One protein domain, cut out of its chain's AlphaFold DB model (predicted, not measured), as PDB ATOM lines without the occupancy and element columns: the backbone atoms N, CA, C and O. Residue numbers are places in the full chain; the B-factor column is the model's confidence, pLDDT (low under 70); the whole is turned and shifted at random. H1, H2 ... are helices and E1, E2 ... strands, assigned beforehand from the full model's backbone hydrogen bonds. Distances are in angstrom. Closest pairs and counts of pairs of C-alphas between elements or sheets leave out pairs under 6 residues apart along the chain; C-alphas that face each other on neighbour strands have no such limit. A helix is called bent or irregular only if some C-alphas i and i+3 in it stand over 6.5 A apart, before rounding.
ATOM      1  N   ILE A  13     162.731 206.674 180.459       90.19
ATOM      2  CA  ILE A  13     163.153 207.390 181.660       90.19
ATOM      3  C   ILE A  13     161.940 207.531 182.571       90.19
ATOM      4  O   ILE A  13     161.051 208.341 182.301       90.19
ATOM      5  N   PHE A  14     161.940 206.782 183.669       89.19
ATOM      6  CA  PHE A  14     160.991 206.935 184.767       89.19
ATOM      7  C   PHE A  14     161.718 207.446 186.017       89.19
ATOM      8  O   PHE A  14     162.863 207.060 186.253       89.19
ATOM      9  N   PRO A  15     161.091 208.318 186.826       83.88
ATOM     10  CA  PRO A  15     161.597 208.615 188.158       83.88
ATOM     11  C   PRO A  15     161.486 207.369 189.045       83.88
ATOM     12  O   PRO A  15     160.533 206.597 188.917       83.88
ATOM     13  N   SER A  16     162.434 207.188 189.965       79.38
ATOM     14  CA  SER A  16     162.332 206.146 190.985       79.38
ATOM     15  C   SER A  16     161.142 206.414 191.911       79.38
ATOM     16  O   SER A  16     160.776 207.559 192.188       79.38
ATOM     17  N   THR A  17     160.511 205.338 192.369       80.25
ATOM     18  CA  THR A  17     159.368 205.378 193.282       80.25
ATOM     19  C   THR A  17     159.403 204.156 194.183       80.25
ATOM     20  O   THR A  17     159.682 203.055 193.718       80.25
ATOM     21  N   SER A  18     159.136 204.352 195.472       77.19
ATOM     22  CA  SER A  18     159.060 203.278 196.469       77.19
ATOM     23  C   SER A  18     157.657 202.678 196.595       77.19
ATOM     24  O   SER A  18     157.455 201.709 197.320       77.19
ATOM     25  N   ARG A  19     156.663 203.258 195.911       80.12
ATOM     26  CA  ARG A  19     155.260 202.849 196.016       80.12
ATOM     27  C   ARG A  19     154.919 201.787 194.964       80.12
ATOM     28  O   ARG A  19     155.360 201.938 193.822       80.12
ATOM     29  N   PRO A  20     154.078 200.782 195.285       87.38
ATOM     30  CA  PRO A  20     153.572 199.842 194.290       87.38
ATOM     31  C   PRO A  20     152.870 200.577 193.142       87.38
ATOM     32  O   PRO A  20     151.998 201.428 193.361       87.38
ATOM     33  N   LEU A  21     153.279 200.248 191.918       91.25
ATOM     34  CA  LEU A  21     152.767 200.848 190.693       91.25
ATOM     35  C   LEU A  21     151.489 200.147 190.243       91.25
ATOM     36  O   LEU A  21     151.423 198.924 190.191       91.25
ATOM     37  N   ARG A  22     150.478 200.943 189.902       93.12
ATOM     38  CA  ARG A  22     149.181 200.486 189.386       93.12
ATOM     39  C   ARG A  22     149.032 200.737 187.890       93.12
ATOM     40  O   ARG A  22     148.297 200.020 187.227       93.12
ATOM     41  N   ALA A  23     149.712 201.757 187.372       93.94
ATOM     42  CA  ALA A  23     149.728 202.097 185.955       93.94
ATOM     43  C   ALA A  23     150.989 202.894 185.599       93.94
ATOM     44  O   ALA A  23     151.668 203.438 186.477       93.94
ATOM     45  N   ALA A  24     151.271 203.008 184.302       93.94
ATOM     46  CA  ALA A  24     152.331 203.853 183.772       93.94
ATOM     47  C   ALA A  24     151.806 204.726 182.626       93.94
ATOM     48  O   ALA A  24     151.020 204.279 181.796       93.94
ATOM     49  N   VAL A  25     152.272 205.971 182.575       94.75
ATOM     50  CA  VAL A  25     152.048 206.915 181.481       94.75
ATOM     51  C   VAL A  25     153.398 207.241 180.867       94.75
ATOM     52  O   VAL A  25     154.322 207.661 181.568       94.75
ATOM     53  N   LEU A  26     153.510 207.064 179.554       94.62
ATOM     54  CA  LEU A  26     154.713 207.380 178.799       94.62
ATOM     55  C   LEU A  26     154.455 208.595 177.911       94.62
ATOM     56  O   LEU A  26     153.565 208.583 177.067       94.62
ATOM     57  N   LEU A  27     155.247 209.647 178.105       92.56
ATOM     58  CA  LEU A  27     155.167 210.862 177.305       92.56
ATOM     59  C   LEU A  27     156.153 210.803 176.139       92.56
ATOM     60  O   LEU A  27     157.371 210.709 176.330       92.56
ATOM     61  N   LEU A  28     155.595 210.896 174.936       90.25
ATOM     62  CA  LEU A  28     156.312 210.958 173.672       90.25
ATOM     63  C   LEU A  28     156.178 212.380 173.139       90.25
ATOM     64  O   LEU A  28     155.070 212.889 172.975       90.25
ATOM     65  N   HIS A  29     157.305 213.049 172.912       85.81
ATOM     66  CA  HIS A  29     157.272 214.378 172.322       85.81
ATOM     67  C   HIS A  29     157.139 214.277 170.801       85.81
ATOM     68  O   HIS A  29     157.641 213.341 170.177       85.81
ATOM     69  N   GLY A  30     156.523 215.289 170.192       83.19
ATOM     70  CA  GLY A  30     156.562 215.450 168.740       83.19
ATOM     71  C   GLY A  30     157.999 215.569 168.223       83.19
ATOM     72  O   GLY A  30     158.928 215.886 168.971       83.19
ATOM     73  N   GLY A  31     158.199 215.320 166.939       80.94
ATOM     74  CA  GLY A  31     159.518 215.336 166.318       80.94
ATOM     75  C   GLY A  31     159.445 215.800 164.874       80.94
ATOM     76  O   GLY A  31     158.471 216.420 164.455       80.94
ATOM     77  N   ARG A  32     160.498 215.500 164.119       82.94
ATOM     78  CA  ARG A  32     160.475 215.619 162.660       82.94
ATOM     79  C   ARG A  32     159.913 214.320 162.087       82.94
ATOM     80  O   ARG A  32     159.991 213.273 162.725       82.94
ATOM     81  N   GLU A  33     159.384 214.380 160.875       86.19
ATOM     82  CA  GLU A  33     159.038 213.169 160.129       86.19
ATOM     83  C   GLU A  33     160.311 212.357 159.825       86.19
ATOM     84  O   GLU A  33     160.395 211.175 160.139       86.19
ATOM     85  N   HIS A  34     161.358 213.043 159.354       84.62
ATOM     86  CA  HIS A  34     162.640 212.462 158.958       84.62
ATOM     87  C   HIS A  34     163.823 213.069 159.737       84.62
ATOM     88  O   HIS A  34     163.835 214.265 160.047       84.62
ATOM     89  N   GLY A  35     164.837 212.249 160.039       84.25
ATOM     90  CA  GLY A  35     166.096 212.668 160.663       84.25
ATOM     91  C   GLY A  35     166.744 211.584 161.533       84.25
ATOM     92  O   GLY A  35     166.219 211.221 162.584       84.25
ATOM     93  N   THR A  36     167.932 211.122 161.149       85.50
ATOM     94  CA  THR A  36     168.710 210.101 161.883       85.50
ATOM     95  C   THR A  36     169.650 210.688 162.936       85.50
ATOM     96  O   THR A  36     170.153 209.970 163.796       85.50
ATOM     97  N   SER A  37     169.873 212.003 162.910       85.00
ATOM     98  CA  SER A  37     170.696 212.680 163.909       85.00
ATOM     99  C   SER A  37     170.036 212.659 165.285       85.00
ATOM    100  O   SER A  37     168.811 212.772 165.412       85.00
ATOM    101  N   ALA A  38     170.868 212.615 166.325       82.75
ATOM    102  CA  ALA A  38     170.405 212.734 167.696       82.75
ATOM    103  C   ALA A  38     169.696 214.082 167.951       82.75
ATOM    104  O   ALA A  38     170.064 215.122 167.373       82.75
ATOM    105  N   PRO A  39     168.668 214.106 168.821       81.75
ATOM    106  CA  PRO A  39     168.132 215.350 169.351       81.75
ATOM    107  C   PRO A  39     169.234 216.180 170.029       81.75
ATOM    108  O   PRO A  39     170.175 215.612 170.588       81.75
ATOM    109  N   PRO A  40     169.139 217.519 169.998       79.88
ATOM    110  CA  PRO A  40     170.104 218.364 170.682       79.88
ATOM    111  C   PRO A  40     169.915 218.207 172.196       79.88
ATOM    112  O   PRO A  40     168.840 217.808 172.653       79.88
ATOM    113  N   ALA A  41     170.925 218.581 172.985       76.19
ATOM    114  CA  ALA A  41     170.824 218.559 174.447       76.19
ATOM    115  C   ALA A  41     169.578 219.319 174.949       76.19
ATOM    116  O   ALA A  41     168.894 218.869 175.869       76.19
ATOM    117  N   VAL A  42     169.233 220.423 174.276       75.31
ATOM    118  CA  VAL A  42     168.010 221.198 174.515       75.31
ATOM    119  C   VAL A  42     166.938 220.831 173.492       75.31
ATOM    120  O   VAL A  42     166.794 221.457 172.446       75.31
ATOM    121  N   ASN A  43     166.155 219.800 173.792       77.94
ATOM    122  CA  ASN A  43     165.062 219.367 172.931       77.94
ATOM    123  C   ASN A  43     163.757 220.116 173.263       77.94
ATOM    124  O   ASN A  43     162.999 219.693 174.139       77.94
ATOM    125  N   LEU A  44     163.483 221.221 172.555       82.00
ATOM    126  CA  LEU A  44     162.278 222.051 172.736       82.00
ATOM    127  C   LEU A  44     160.956 221.254 172.685       82.00
ATOM    128  O   LEU A  44     160.118 221.466 173.566       82.00
ATOM    129  N   PRO A  45     160.749 220.305 171.746       80.56
ATOM    130  CA  PRO A  45     159.590 219.411 171.793       80.56
ATOM    131  C   PRO A  45     159.453 218.653 173.118       80.56
ATOM    132  O   PRO A  45     158.358 218.552 173.666       80.56
ATOM    133  N   GLY A  46     160.566 218.163 173.671       81.19
ATOM    134  CA  GLY A  46     160.593 217.519 174.983       81.19
ATOM    135  C   GLY A  46     160.262 218.482 176.126       81.19
ATOM    136  O   GLY A  46     159.523 218.115 177.038       81.19
ATOM    137  N   LEU A  47     160.752 219.725 176.065       85.88
ATOM    138  CA  LEU A  47     160.443 220.764 177.056       85.88
ATOM    139  C   LEU A  47     158.956 221.144 177.049       85.88
ATOM    140  O   LEU A  47     158.369 221.309 178.116       85.88
ATOM    141  N   ARG A  48     158.312 221.178 175.873       88.19
ATOM    142  CA  ARG A  48     156.860 221.413 175.747       88.19
ATOM    143  C   ARG A  48     156.009 220.357 176.457       88.19
ATOM    144  O   ARG A  48     154.884 220.655 176.840       88.19
ATOM    145  N   MET A  49     156.528 219.146 176.662       91.75
ATOM    146  CA  MET A  49     155.832 218.080 177.395       91.75
ATOM    147  C   MET A  49     156.013 218.163 178.916       91.75
ATOM    148  O   MET A  49     155.323 217.463 179.659       91.75
ATOM    149  N   TRP A  50     156.902 219.027 179.415       91.00
ATOM    150  CA  TRP A  50     157.174 219.134 180.849       91.00
ATOM    151  C   TRP A  50     155.950 219.551 181.690       91.00
ATOM    152  O   TRP A  50     155.718 218.916 182.723       91.00
ATOM    153  N   PRO A  51     155.110 220.522 181.271       93.88
ATOM    154  CA  PRO A  51     153.894 220.866 182.011       93.88
ATOM    155  C   PRO A  51     152.915 219.690 182.131       93.88
ATOM    156  O   PRO A  51     152.365 219.467 183.210       93.88
ATOM    157  N   PHE A  52     152.764 218.890 181.070       93.62
ATOM    158  CA  PHE A  52     151.935 217.679 181.074       93.62
ATOM    159  C   PHE A  52     152.482 216.635 182.049       93.62
ATOM    160  O   PHE A  52     151.743 216.126 182.891       93.62
ATOM    161  N   ALA A  53     153.794 216.377 182.007       93.75
ATOM    162  CA  ALA A  53     154.455 215.483 182.954       93.75
ATOM    163  C   ALA A  53     154.227 215.930 184.402       93.75
ATOM    164  O   ALA A  53     153.915 215.111 185.269       93.75
ATOM    165  N   ARG A  54     154.347 217.235 184.669       94.19
ATOM    166  CA  ARG A  54     154.134 217.800 186.004       94.19
ATOM    167  C   ARG A  54     152.688 217.643 186.466       94.19
ATOM    168  O   ARG A  54     152.473 217.216 187.599       94.19
ATOM    169  N   ALA A  55     151.718 217.944 185.605       96.12
ATOM    170  CA  ALA A  55     150.299 217.798 185.915       96.12
ATOM    171  C   ALA A  55     149.937 216.335 186.215       96.12
ATOM    172  O   ALA A  55     149.337 216.049 187.249       96.12
ATOM    173  N   LEU A  56     150.387 215.395 185.377       94.81
ATOM    174  CA  LEU A  56     150.144 213.964 185.570       94.81
ATOM    175  C   LEU A  56     150.765 213.444 186.868       94.81
ATOM    176  O   LEU A  56     150.106 212.741 187.628       94.81
ATOM    177  N   ARG A  57     152.012 213.825 187.166       93.56
ATOM    178  CA  ARG A  57     152.683 213.425 188.413       93.56
ATOM    179  C   ARG A  57     151.971 213.975 189.641       93.56
ATOM    180  O   ARG A  57     151.768 213.230 190.595       93.56
ATOM    181  N   LYS A  58     151.572 215.251 189.606       94.12
ATOM    182  CA  LYS A  58     150.841 215.895 190.704       94.12
ATOM    183  C   LYS A  58     149.496 215.211 190.945       94.12
ATOM    184  O   LYS A  58     149.157 214.929 192.087       94.12
ATOM    185  N   SER A  59     148.758 214.908 189.880       95.25
ATOM    186  CA  SER A  59     147.436 214.297 189.991       95.25
ATOM    187  C   SER A  59     147.510 212.813 190.354       95.25
ATOM    188  O   SER A  59     146.735 212.348 191.184       95.25
ATOM    189  N   PHE A  60     148.397 212.034 189.742       93.75
ATOM    190  CA  PHE A  60     148.316 210.569 189.772       93.75
ATOM    191  C   PHE A  60     149.489 209.872 190.469       93.75
ATOM    192  O   PHE A  60     149.382 208.687 190.779       93.75
ATOM    193  N   GLY A  61     150.572 210.581 190.803       90.06
ATOM    194  CA  GLY A  61     151.742 209.982 191.457       90.06
ATOM    195  C   GLY A  61     151.401 209.330 192.802       90.06
ATOM    196  O   GLY A  61     151.754 208.178 193.044       90.06
ATOM    197  N   ALA A  62     150.604 210.008 193.634       90.38
ATOM    198  CA  ALA A  62     150.120 209.458 194.904       90.38
ATOM    199  C   ALA A  62     149.167 208.258 194.731       90.38
ATOM    200  O   ALA A  62     148.947 207.502 195.671       90.38
ATOM    201  N   ARG A  63     148.619 208.049 193.529       92.12
ATOM    202  CA  ARG A  63     147.741 206.920 193.190       92.12
ATOM    203  C   ARG A  63     148.509 205.728 192.604       92.12
ATOM    204  O   ARG A  63     147.890 204.761 192.178       92.12
ATOM    205  N   GLY A  64     149.845 205.772 192.613       92.69
ATOM    206  CA  GLY A  64     150.693 204.702 192.083       92.69
ATOM    207  C   GLY A  64     150.824 204.727 190.559       92.69
ATOM    208  O   GLY A  64     151.058 203.684 189.958       92.69
ATOM    209  N   VAL A  65     150.649 205.888 189.919       93.88
ATOM    210  CA  VAL A  65     150.865 206.030 188.473       93.88
ATOM    211  C   VAL A  65     152.271 206.560 188.206       93.88
ATOM    212  O   VAL A  65     152.601 207.688 188.583       93.88
ATOM    213  N   ALA A  66     153.099 205.756 187.539       93.75
ATOM    214  CA  ALA A  66     154.421 206.174 187.085       93.75
ATOM    215  C   ALA A  66     154.293 207.047 185.833       93.75
ATOM    216  O   ALA A  66     153.599 206.683 184.892       93.75
ATOM    217  N   VAL A  67     154.985 208.185 185.789       94.25
ATOM    218  CA  VAL A  67     155.006 209.055 184.603       94.25
ATOM    219  C   VAL A  67     156.438 209.145 184.104       94.25
ATOM    220  O   VAL A  67     157.306 209.674 184.801       94.25
ATOM    221  N   GLY A  68     156.675 208.614 182.910       92.94
ATOM    222  CA  GLY A  68     157.983 208.559 182.274       92.94
ATOM    223  C   GLY A  68     158.005 209.263 180.927       92.94
ATOM    224  O   GLY A  68     156.984 209.716 180.409       92.94
ATOM    225  N   ARG A  69     159.197 209.354 180.346       92.00
ATOM    226  CA  ARG A  69     159.433 209.934 179.021       92.00
ATOM    227  C   ARG A  69     160.410 209.084 178.224       92.00
ATOM    228  O   ARG A  69     161.227 208.377 178.809       92.00
ATOM    229  N   VAL A  70     160.378 209.210 176.904       89.56
ATOM    230  CA  VAL A  70     161.336 208.535 176.019       89.56
ATOM    231  C   VAL A  70     162.533 209.443 175.722       89.56
ATOM    232  O   VAL A  70     162.372 210.630 175.432       89.56
ATOM    233  N   ARG A  71     163.749 208.894 175.771       86.69
ATOM    234  CA  ARG A  71     164.965 209.510 175.230       86.69
ATOM    235  C   ARG A  71     165.134 209.082 173.778       86.69
ATOM    236  O   ARG A  71     165.576 207.972 173.496       86.69
ATOM    237  N   TYR A  72     164.797 209.988 172.872       85.56
ATOM    238  CA  TYR A  72     164.886 209.758 171.437       85.56
ATOM    239  C   TYR A  72     166.350 209.646 170.997       85.56
ATOM    240  O   TYR A  72     167.185 210.468 171.380       85.56
ATOM    241  N   ARG A  73     166.653 208.627 170.186       85.12
ATOM    242  CA  ARG A  73     167.957 208.459 169.520       85.12
ATOM    243  C   ARG A  73     168.024 209.204 168.190       85.12
ATOM    244  O   ARG A  73     169.096 209.671 167.826       85.12
ATOM    245  N   CYS A  74     166.879 209.348 167.530       87.31
ATOM    246  CA  CYS A  74     166.701 210.017 166.248       87.31
ATOM    247  C   CYS A  74     165.685 211.156 166.405       87.31
ATOM    248  O   CYS A  74     164.742 211.050 167.189       87.31
ATOM    249  N   ARG A  75     165.869 212.263 165.679       83.94
ATOM    250  CA  ARG A  75     164.886 213.366 165.638       83.94
ATOM    251  C   ARG A  75     163.664 213.047 164.784       83.94
ATOM    252  O   ARG A  75     162.599 213.617 165.025       83.94
ATOM    253  N   GLY A  76     163.877 212.236 163.756       86.56
ATOM    254  CA  GLY A  76     162.868 211.743 162.843       86.56
ATOM    255  C   GLY A  76     162.163 210.524 163.403       86.56
ATOM    256  O   GLY A  76     162.802 209.691 164.046       86.56
ATOM    257  N   TRP A  77     160.875 210.404 163.106       84.12
ATOM    258  CA  TRP A  77     160.178 209.124 163.201       84.12
ATOM    259  C   TRP A  77     160.698 208.121 162.171       84.12
ATOM    260  O   TRP A  77     160.656 206.935 162.440       84.12
ATOM    261  N   ASN A  78     161.210 208.592 161.027       85.94
ATOM    262  CA  ASN A  78     161.825 207.817 159.942       85.94
ATOM    263  C   ASN A  78     160.941 206.717 159.314       85.94
ATOM    264  O   ASN A  78     161.391 206.077 158.365       85.94
ATOM    265  N   GLY A  79     159.693 206.541 159.762       82.81
ATOM    266  CA  GLY A  79     158.764 205.537 159.240       82.81
ATOM    267  C   GLY A  79     159.375 204.139 159.308       82.81
ATOM    268  O   GLY A  79     159.973 203.772 160.314       82.81
ATOM    269  N   ASP A  80     159.321 203.410 158.197       83.75
ATOM    270  CA  ASP A  80     159.894 202.060 158.081       83.75
ATOM    271  C   ASP A  80     161.437 202.031 158.121       83.75
ATOM    272  O   ASP A  80     162.045 200.965 158.097       83.75
ATOM    273  N   ARG A  81     162.093 203.200 158.170       70.88
ATOM    274  CA  ARG A  81     163.559 203.351 158.265       70.88
ATOM    275  C   ARG A  81     164.051 203.604 159.699       70.88
ATOM    276  O   ARG A  81     165.214 203.976 159.868       70.88
ATOM    277  N   ALA A  82     163.161 203.523 160.691       65.19
ATOM    278  CA  ALA A  82     163.431 203.826 162.100       65.19
ATOM    279  C   ALA A  82     164.322 202.798 162.807       65.19
ATOM    280  O   ALA A  82     164.159 201.586 162.559       65.19
TER     281      ALA A  82
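Overview. This is residues 13 to 82 of the 82 residues of the protein "Alpha/beta hydrolase" of Streptomyces sp. SID335 (UniProt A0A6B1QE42). Look first for two short strands side by side, E1 and E2, with the helix H2 packed over one face of this small sheet and running back along it. The little helix H1 comes just before H2, and the unnamed stretches of residues 28 to 43 and 71 to 82 reach toward the end of the domain away from Ala 62. The printed part has 70 residues with two named helices and two named strands, in the order E1, H1, H2, E2; the sheet's order is E1, E2, parallel. The class is mixed, helices and strands, though under half of the residues, 30, are in named elements. The whole is loose, with a radius of gyration of the C-alphas of 14.0 A, and elongated, spanning 38 by 22 by 16 A.

Arrangement. Begin at the sheet, where E1, residues 23 to 27, and E2, residues 65 to 70, are parallel neighbours with 28 degrees between their directions. The C-alphas of residues 24 and 66 face each other at 4.6 A. Look there for N 25 and O 66, 2.8 A apart, and N 68 and O 25, 2.9 A apart, both within hydrogen-bond range. Next find H2, residues 50 to 63, whose closest C-alphas to E2 are those of Arg 57 and Val 67, 6.2 A apart. To E1 the closest C-alphas are those of Ala 53 and Leu 27, 7.3 A apart. H2 is irregular: C-alphas 59 and 62 are 7.4 A apart. H1, residues 44 to 48, and H2 meet only through their link, while H1 and E2 are apart. E1, H1, H2 and E2 form a strand-helix-strand unit, two parallel neighbour strands with helices between them along the chain, and its crossover is right-handed. Every O i to N i+4 pair of H1 is within hydrogen-bond range, and 8 of 10 in H2.

Along the chain. Find C-alpha 23 at (149.728, 202.097, 185.955); from there E1 runs 13.5 A to C-alpha 27. H1 runs from Leu 44 to Arg 48. Find C-alpha 50 at (157.174, 219.134, 180.849), where H2 begins its 19.8 A to C-alpha 63. E2 runs 16.5 A from Val 65 to C-alpha 70 at (161.336, 208.535, 176.019).

Size, cuts and confidence. The two C-alphas farthest apart are those of Ala 62 and Arg 81, at 39.5 A. The printed part has no cut and ends at residue 82, the chain's last. The link from E1 to H1 is long, with 16 residues; those from H1 to H2 and from H2 to E2 are tight. The mean pLDDT of the printed part is 87.1, and residue 82 alone is under 70.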